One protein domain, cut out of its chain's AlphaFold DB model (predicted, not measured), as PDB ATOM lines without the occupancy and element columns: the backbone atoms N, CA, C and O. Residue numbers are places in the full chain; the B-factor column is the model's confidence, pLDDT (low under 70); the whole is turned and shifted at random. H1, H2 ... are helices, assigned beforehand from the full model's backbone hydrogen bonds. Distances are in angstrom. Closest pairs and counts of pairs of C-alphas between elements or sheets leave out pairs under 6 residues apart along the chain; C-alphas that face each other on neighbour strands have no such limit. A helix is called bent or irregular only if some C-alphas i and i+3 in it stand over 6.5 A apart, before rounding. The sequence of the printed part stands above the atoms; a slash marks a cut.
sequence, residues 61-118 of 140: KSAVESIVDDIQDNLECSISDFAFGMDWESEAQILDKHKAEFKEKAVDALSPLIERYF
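This is residues 61 to 118 of the 140 residues of an uncharacterized protein of Bacteroides sp. HPS0048 (UniProt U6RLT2). Two long helices, H1 and H3, make a lopsided open V: the first residues of H1, 61 to 68, pack on H3 around Val 107, and H3 runs on past that meeting place. The wide end is spanned by a loop that holds the one small helix, H2. The printed part has 58 residues, with three named helices in the order H1, H2, H3 and no named strand, and its class is all helix. It is loose, with a radius of gyration of the C-alphas of 13.5 A, and spans 41 by 24 by 14 A, only just elongated.

Begin with the longest helix, H3, residues 96 to 117, which has a kink of 29 degrees near residue 109. H1, residues 61 to 80, touches it with residues 61 to 68 alone; look at Val 64 and Val 107, the closest C-alphas, 5.9 A apart. The two run opposite ways at a steep tilt of 59 degrees. H2, residues 88 to 91, is close to H1 but not clearly touching, with the C-alphas of Ile 79 and Trp 88 closest at 6.7 A. H2 and H3 are apart. Of the O i to N i+4 pairs, 15 of 16 in H1 and 14 of 18 in H3 are within hydrogen-bond range; H2 is too short for such a pair.

Find C-alpha 96 at (-27.813, -19.681, -28.630); from there H3 runs 31.3 A to C-alpha 117 at (-7.318, -36.787, -12.381). It is irregular, with C-alphas 97 and 100 7.5 A apart. H1 starts at C-alpha 61, (-10.521, -32.876, -25.940), and covers 30.3 A to C-alpha 80; it is only just irregular, with C-alphas 77 and 80 6.53 A apart. H2 measures 5.0 A from C-alpha 88 to 91.

The C-alphas of Gly 85 and Arg 116 are the two farthest apart, at 40.8 A. The printed part has no cut; the link from H1 to H2 is short and that from H2 to H3 tight. Mean pLDDT of the printed part is 70.2; look for values under 70 at residue 63, residues 72 to 93 and residue 118.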
ATOM      1  N   LYS A  61      -9.699 -34.004 -25.483       70.44
ATOM      2  CA  LYS A  61     -10.521 -32.876 -25.940       70.44
ATOM      3  C   LYS A  61     -11.919 -33.309 -26.403       70.44
ATOM      4  O   LYS A  61     -12.892 -32.701 -25.988       70.44
ATOM      5  N   SER A  62     -12.022 -34.377 -27.194       70.31
ATOM      6  CA  SER A  62     -13.314 -34.886 -27.679       70.31
ATOM      7  C   SER A  62     -14.166 -35.461 -26.547       70.31
ATOM      8  O   SER A  62     -15.374 -35.266 -26.529       70.31
ATOM      9  N   ALA A  63     -13.545 -36.126 -25.571       65.62
ATOM     10  CA  ALA A  63     -14.248 -36.601 -24.385       65.62
ATOM     11  C   ALA A  63     -14.750 -35.440 -23.513       65.62
ATOM     12  O   ALA A  63     -15.862 -35.492 -23.004       65.62
ATOM     13  N   VAL A  64     -13.956 -34.377 -23.370       70.62
ATOM     14  CA  VAL A  64     -14.362 -33.162 -22.655       70.62
ATOM     15  C   VAL A  64     -15.490 -32.447 -23.401       70.62
ATOM     16  O   VAL A  64     -16.451 -32.028 -22.767       70.62
ATOM     17  N   GLU A  65     -15.414 -32.349 -24.730       77.62
ATOM     18  CA  GLU A  65     -16.500 -31.823 -25.566       77.62
ATOM     19  C   GLU A  65     -17.791 -32.627 -25.368       77.62
ATOM     20  O   GLU A  65     -18.831 -32.022 -25.138       77.62
ATOM     21  N   SER A  66     -17.710 -33.962 -25.348       76.00
ATOM     22  CA  SER A  66     -18.859 -34.837 -25.078       76.00
ATOM     23  C   SER A  66     -19.437 -34.632 -23.677       76.00
ATOM     24  O   SER A  66     -20.647 -34.594 -23.536       76.00
ATOM     25  N   ILE A  67     -18.603 -34.454 -22.645       75.06
ATOM     26  CA  ILE A  67     -19.080 -34.153 -21.283       75.06
ATOM     27  C   ILE A  67     -19.831 -32.816 -21.253       75.06
ATOM     28  O   ILE A  67     -20.836 -32.687 -20.560       75.06
ATOM     29  N   VAL A  68     -19.336 -31.806 -21.974       80.44
ATOM     30  CA  VAL A  68     -20.000 -30.498 -22.066       80.44
ATOM     31  C   VAL A  68     -21.341 -30.617 -22.789       80.44
ATOM     32  O   VAL A  68     -22.320 -30.035 -22.320       80.44
ATOM     33  N   ASP A  69     -21.394 -31.390 -23.873       78.38
ATOM     34  CA  ASP A  69     -22.630 -31.666 -24.609       78.38
ATOM     35  C   ASP A  69     -23.627 -32.446 -23.725       78.38
ATOM     36  O   ASP A  69     -24.768 -32.022 -23.571       78.38
ATOM     37  N   ASP A  70     -23.174 -33.474 -23.000       75.81
ATOM     38  CA  ASP A  70     -23.996 -34.235 -22.048       75.81
ATOM     39  C   ASP A  70     -24.526 -33.360 -20.898       75.81
ATOM     40  O   ASP A  70     -25.623 -33.593 -20.390       75.81
ATOM     41  N   ILE A  71     -23.770 -32.357 -20.433       71.69
ATOM     42  CA  ILE A  71     -24.262 -31.390 -19.436       71.69
ATOM     43  C   ILE A  71     -25.420 -30.583 -20.021       71.69
ATOM     44  O   ILE A  71     -26.415 -30.373 -19.327       71.69
ATOM     45  N   GLN A  72     -25.301 -30.139 -21.272       67.88
ATOM     46  CA  GLN A  72     -26.370 -29.415 -21.949       67.88
ATOM     47  C   GLN A  72     -27.615 -30.301 -22.100       67.88
ATOM     48  O   GLN A  72     -28.697 -29.892 -21.681       67.88
ATOM     49  N   ASP A  73     -27.446 -31.536 -22.571       69.81
ATOM     50  CA  ASP A  73     -28.540 -32.498 -22.741       69.81
ATOM     51  C   ASP A  73     -29.201 -32.857 -21.399       69.81
ATOM     52  O   ASP A  73     -30.422 -32.967 -21.303       69.81
ATOM     53  N   ASN A  74     -28.425 -32.993 -20.317       65.75
ATOM     54  CA  ASN A  74     -28.974 -33.252 -18.984       65.75
ATOM     55  C   ASN A  74     -29.723 -32.045 -18.409       65.75
ATOM     56  O   ASN A  74     -30.727 -32.237 -17.717       65.75
ATOM     57  N   LEU A  75     -29.265 -30.817 -18.670       65.00
ATOM     58  CA  LEU A  75     -30.016 -29.610 -18.317       65.00
ATOM     59  C   LEU A  75     -31.358 -29.580 -19.061       65.00
ATOM     60  O   LEU A  75     -32.381 -29.296 -18.439       65.00
ATOM     61  N   GLU A  76     -31.369 -29.962 -20.340       63.03
ATOM     62  CA  GLU A  76     -32.589 -30.089 -21.144       63.03
ATOM     63  C   GLU A  76     -33.507 -31.226 -20.637       63.03
ATOM     64  O   GLU A  76     -34.714 -31.051 -20.492       63.03
ATOM     65  N   CYS A  77     -32.977 -32.384 -20.243       58.56
ATOM     66  CA  CYS A  77     -33.789 -33.463 -19.662       58.56
ATOM     67  C   CYS A  77     -34.350 -33.115 -18.269       58.56
ATOM     68  O   CYS A  77     -35.465 -33.521 -17.912       58.56
ATOM     69  N   SER A  78     -33.610 -32.319 -17.494       57.53
ATOM     70  CA  SER A  78     -34.028 -31.846 -16.169       57.53
ATOM     71  C   SER A  78     -35.138 -30.794 -16.237       57.53
ATOM     72  O   SER A  78     -35.726 -30.485 -15.205       57.53
ATOM     73  N   ILE A  79     -35.507 -30.293 -17.429       55.94
ATOM     74  CA  ILE A  79     -36.668 -29.404 -17.649       55.94
ATOM     75  C   ILE A  79     -37.945 -29.981 -17.014       55.94
ATOM     76  O   ILE A  79     -38.783 -29.239 -16.503       55.94
ATOM     77  N   SER A  80     -38.082 -31.311 -16.991       52.69
ATOM     78  CA  SER A  80     -39.220 -31.982 -16.352       52.69
ATOM     79  C   SER A  80     -39.274 -31.804 -14.823       52.69
ATOM     80  O   SER A  80     -40.371 -31.719 -14.272       52.69
ATOM     81  N   ASP A  81     -38.133 -31.638 -14.147       53.12
ATOM     82  CA  ASP A  81     -38.060 -31.333 -12.709       53.12
ATOM     83  C   ASP A  81     -38.371 -29.851 -12.410       53.12
ATOM     84  O   ASP A  81     -38.803 -29.508 -11.307       53.12
ATOM     85  N   PHE A  82     -38.237 -28.972 -13.411       50.84
ATOM     86  CA  PHE A  82     -38.652 -27.563 -13.357       50.84
ATOM     87  C   PHE A  82     -40.157 -27.356 -13.629       50.84
ATOM     88  O   PHE A  82     -40.664 -26.240 -13.483       50.84
ATOM     89  N   ALA A  83     -40.902 -28.421 -13.956       47.59
ATOM     90  CA  ALA A  83     -42.300 -28.371 -14.404       47.59
ATOM     91  C   ALA A  83     -43.329 -27.865 -13.366       47.59
ATOM     92  O   ALA A  83     -44.518 -27.767 -13.675       47.59
ATOM     93  N   PHE A  84     -42.908 -27.465 -12.163       49.41
ATOM     94  CA  PHE A  84     -43.731 -26.663 -11.254       49.41
ATOM     95  C   PHE A  84     -43.391 -25.168 -11.365       49.41
ATOM     96  O   PHE A  84     -42.907 -24.551 -10.420       49.41
ATOM     97  N   GLY A  85     -43.714 -24.572 -12.516       53.72
ATOM     98  CA  GLY A  85     -43.903 -23.123 -12.646       53.72
ATOM     99  C   GLY A  85     -42.683 -22.274 -13.012       53.72
ATOM    100  O   GLY A  85     -42.812 -21.054 -12.963       53.72
ATOM    101  N   MET A  86     -41.549 -22.871 -13.391       52.41
ATOM    102  CA  MET A  86     -40.429 -22.138 -13.995       52.41
ATOM    103  C   MET A  86     -40.478 -22.238 -15.521       52.41
ATOM    104  O   MET A  86     -40.574 -23.331 -16.081       52.41
ATOM    105  N   ASP A  87     -40.392 -21.092 -16.190       59.09
ATOM    106  CA  ASP A  87     -40.149 -21.020 -17.627       59.09
ATOM    107  C   ASP A  87     -38.641 -21.185 -17.866       59.09
ATOM    108  O   ASP A  87     -37.860 -20.241 -17.769       59.09
ATOM    109  N   TRP A  88     -38.207 -22.427 -18.095       56.56
ATOM    110  CA  TRP A  88     -36.787 -22.772 -18.226       56.56
ATOM    111  C   TRP A  88     -36.089 -21.981 -19.346       56.56
ATOM    112  O   TRP A  88     -34.920 -21.615 -19.203       56.56
ATOM    113  N   GLU A  89     -36.823 -21.647 -20.416       54.38
ATOM    114  CA  GLU A  89     -36.327 -20.827 -21.521       54.38
ATOM    115  C   GLU A  89     -36.023 -19.395 -21.063       54.38
ATOM    116  O   GLU A  89     -35.155 -18.744 -21.632       54.38
ATOM    117  N   SER A  90     -36.661 -18.867 -20.019       57.56
ATOM    118  CA  SER A  90     -36.323 -17.535 -19.503       57.56
ATOM    119  C   SER A  90     -35.371 -17.545 -18.305       57.56
ATOM    120  O   SER A  90     -34.710 -16.530 -18.070       57.56
ATOM    121  N   GLU A  91     -35.226 -18.668 -17.591       56.97
ATOM    122  CA  GLU A  91     -34.538 -18.695 -16.289       56.97
ATOM    123  C   GLU A  91     -33.267 -19.562 -16.221       56.97
ATOM    124  O   GLU A  91     -32.377 -19.263 -15.421       56.97
ATOM    125  N   ALA A  92     -33.121 -20.594 -17.062       61.41
ATOM    126  CA  ALA A  92     -31.988 -21.522 -16.989       61.41
ATOM    127  C   ALA A  92     -31.600 -22.089 -18.365       61.41
ATOM    128  O   ALA A  92     -31.720 -23.284 -18.622       61.41
ATOM    129  N   GLN A  93     -31.082 -21.227 -19.244       65.50
ATOM    130  CA  GLN A  93     -30.540 -21.647 -20.536       65.50
ATOM    131  C   GLN A  93     -29.225 -20.951 -20.895       65.50
ATOM    132  O   GLN A  93     -28.958 -19.809 -20.509       65.50
ATOM    133  N   ILE A  94     -28.419 -21.632 -21.708       71.31
ATOM    134  CA  ILE A  94     -27.324 -21.003 -22.444       71.31
ATOM    135  C   ILE A  94     -27.923 -20.438 -23.730       71.31
ATOM    136  O   ILE A  94     -28.322 -21.189 -24.617       71.31
ATOM    137  N   LEU A  95     -27.969 -19.108 -23.835       77.38
ATOM    138  CA  LEU A  95     -28.473 -18.437 -25.036       77.38
ATOM    139  C   LEU A  95     -27.700 -18.907 -26.275       77.38
ATOM    140  O   LEU A  95     -26.468 -18.938 -26.247       77.38
ATOM    141  N   ASP A  96     -28.403 -19.157 -27.385       74.62
ATOM    142  CA  ASP A  96     -27.813 -19.681 -28.630       74.62
ATOM    143  C   ASP A  96     -26.560 -18.922 -29.081       74.62
ATOM    144  O   ASP A  96     -25.541 -19.519 -29.424       74.62
ATOM    145  N   LYS A  97     -26.594 -17.588 -28.989       82.62
ATOM    146  CA  LYS A  97     -25.473 -16.708 -29.357       82.62
ATOM    147  C   LYS A  97     -24.193 -16.924 -28.534       82.62
ATOM    148  O   LYS A  97     -23.135 -16.466 -28.947       82.62
ATOM    149  N   HIS A  98     -24.291 -17.572 -27.374       82.44
ATOM    150  CA  HIS A  98     -23.179 -17.851 -26.465       82.44
ATOM    151  C   HIS A  98     -22.792 -19.332 -26.422       82.44
ATOM    152  O   HIS A  98     -21.796 -19.650 -25.778       82.44
ATOM    153  N   LYS A  99     -23.513 -20.237 -27.100       79.25
ATOM    154  CA  LYS A  99     -23.245 -21.687 -27.041       79.25
ATOM    155  C   LYS A  99     -21.813 -22.042 -27.448       79.25
ATOM    156  O   LYS A  99     -21.141 -22.779 -26.734       79.25
ATOM    157  N   ALA A 100     -21.316 -21.461 -28.540       81.19
ATOM    158  CA  ALA A 100     -19.949 -21.702 -29.010       81.19
ATOM    159  C   ALA A 100     -18.887 -21.208 -28.009       81.19
ATOM    160  O   ALA A 100     -17.969 -21.948 -27.666       81.19
ATOM    161  N   GLU A 101     -19.051 -19.985 -27.495       87.56
ATOM    162  CA  GLU A 101     -18.139 -19.387 -26.510       87.56
ATOM    163  C   GLU A 101     -18.161 -20.150 -25.176       87.56
ATOM    164  O   GLU A 101     -17.122 -20.369 -24.554       87.56
ATOM    165  N   PHE A 102     -19.348 -20.574 -24.733       84.69
ATOM    166  CA  PHE A 102     -19.513 -21.412 -23.552       84.69
ATOM    167  C   PHE A 102     -18.787 -22.747 -23.725       84.69
ATOM    168  O   PHE A 102     -18.011 -23.119 -22.847       84.69
ATOM    169  N   LYS A 103     -18.991 -23.434 -24.859       82.94
ATOM    170  CA  LYS A 103     -18.349 -24.722 -25.151       82.94
ATOM    171  C   LYS A 103     -16.829 -24.600 -25.136       82.94
ATOM    172  O   LYS A 103     -16.171 -25.389 -24.467       82.94
ATOM    173  N   GLU A 104     -16.279 -23.580 -25.791       87.75
ATOM    174  CA  GLU A 104     -14.838 -23.305 -25.797       87.75
ATOM    175  C   GLU A 104     -14.290 -23.108 -24.374       87.75
ATOM    176  O   GLU A 104     -13.392 -23.833 -23.943       87.75
ATOM    177  N   LYS A 105     -14.898 -22.207 -23.592       87.88
ATOM    178  CA  LYS A 105     -14.470 -21.930 -22.210       87.88
ATOM    179  C   LYS A 105     -14.616 -23.138 -21.285       87.88
ATOM    180  O   LYS A 105     -13.774 -23.340 -20.409       87.88
ATOM    181  N   ALA A 106     -15.681 -23.921 -21.445       84.88
ATOM    182  CA  ALA A 106     -15.920 -25.119 -20.653       84.88
ATOM    183  C   ALA A 106     -14.877 -26.201 -20.963       84.88
ATOM    184  O   ALA A 106     -14.314 -26.785 -20.036       84.88
ATOM    185  N   VAL A 107     -14.557 -26.412 -22.244       85.06
ATOM    186  CA  VAL A 107     -13.507 -27.347 -22.667       85.06
ATOM    187  C   VAL A 107     -12.147 -26.923 -22.119       85.06
ATOM    188  O   VAL A 107     -11.445 -27.754 -21.536       85.06
ATOM    189  N   ASP A 108     -11.796 -25.642 -22.221       86.75
ATOM    190  CA  ASP A 108     -10.528 -25.116 -21.702       86.75
ATOM    191  C   ASP A 108     -10.411 -25.248 -20.177       86.75
ATOM    192  O   ASP A 108      -9.334 -25.537 -19.653       86.75
ATOM    193  N   ALA A 109     -11.517 -25.078 -19.446       86.44
ATOM    194  CA  ALA A 109     -11.537 -25.215 -17.991       86.44
ATOM    195  C   ALA A 109     -11.474 -26.682 -17.528       86.44
ATOM    196  O   ALA A 109     -10.823 -26.991 -16.526       86.44
ATOM    197  N   LEU A 110     -12.156 -27.587 -18.234       80.00
ATOM    198  CA  LEU A 110     -12.291 -28.992 -17.842       80.00
ATOM    199  C   LEU A 110     -11.117 -29.857 -18.305       80.00
ATOM    200  O   LEU A 110     -10.739 -30.784 -17.586       80.00
ATOM    201  N   SER A 111     -10.502 -29.547 -19.452       78.88
ATOM    202  CA  SER A 111      -9.409 -30.359 -20.012       78.88
ATOM    203  C   SER A 111      -8.256 -30.579 -19.023       78.88
ATOM    204  O   SER A 111      -7.918 -31.739 -18.778       78.88
ATOM    205  N   PRO A 112      -7.719 -29.548 -18.334       78.50
ATOM    206  CA  PRO A 112      -6.637 -29.741 -17.365       78.50
ATOM    207  C   PRO A 112      -7.041 -30.587 -16.147       78.50
ATOM    208  O   PRO A 112      -6.196 -31.235 -15.529       78.50
ATOM    209  N   LEU A 113      -8.324 -30.574 -15.764       77.88
ATOM    210  CA  LEU A 113      -8.835 -31.375 -14.648       77.88
ATOM    211  C   LEU A 113      -8.936 -32.849 -15.037       77.88
ATOM    212  O   LEU A 113      -8.495 -33.711 -14.276       77.88
ATOM    213  N   ILE A 114      -9.466 -33.132 -16.228       71.12
ATOM    214  CA  ILE A 114      -9.533 -34.493 -16.761       71.12
ATOM    215  C   ILE A 114      -8.119 -35.048 -16.943       71.12
ATOM    216  O   ILE A 114      -7.824 -36.109 -16.409       71.12
ATOM    217  N   GLU A 115      -7.198 -34.306 -17.562       70.38
ATOM    218  CA  GLU A 115      -5.801 -34.741 -17.728       70.38
ATOM    219  C   GLU A 115      -5.099 -35.060 -16.403       70.38
ATOM    220  O   GLU A 115      -4.282 -35.978 -16.327       70.38
ATOM    221  N   ARG A 116      -5.410 -34.306 -15.345       72.44
ATOM    222  CA  ARG A 116      -4.768 -34.463 -14.037       72.44
ATOM    223  C   ARG A 116      -5.324 -35.627 -13.223       72.44
ATOM    224  O   ARG A 116      -4.568 -36.247 -12.473       72.44
ATOM    225  N   TYR A 117      -6.630 -35.874 -13.298       72.19
ATOM    226  CA  TYR A 117      -7.318 -36.787 -12.381       72.19
ATOM    227  C   TYR A 117      -7.852 -38.054 -13.047       72.19
ATOM    228  O   TYR A 117      -8.014 -39.060 -12.356       72.19
ATOM    229  N   PHE A 118      -8.068 -38.060 -14.363       61.50
ATOM    230  CA  PHE A 118      -8.361 -39.297 -15.079       61.50
ATOM    231  C   PHE A 118      -7.066 -40.044 -15.366       61.50
ATOM    232  O   PHE A 118      -6.138 -39.537 -15.989       61.50
TER     233      PHE A 118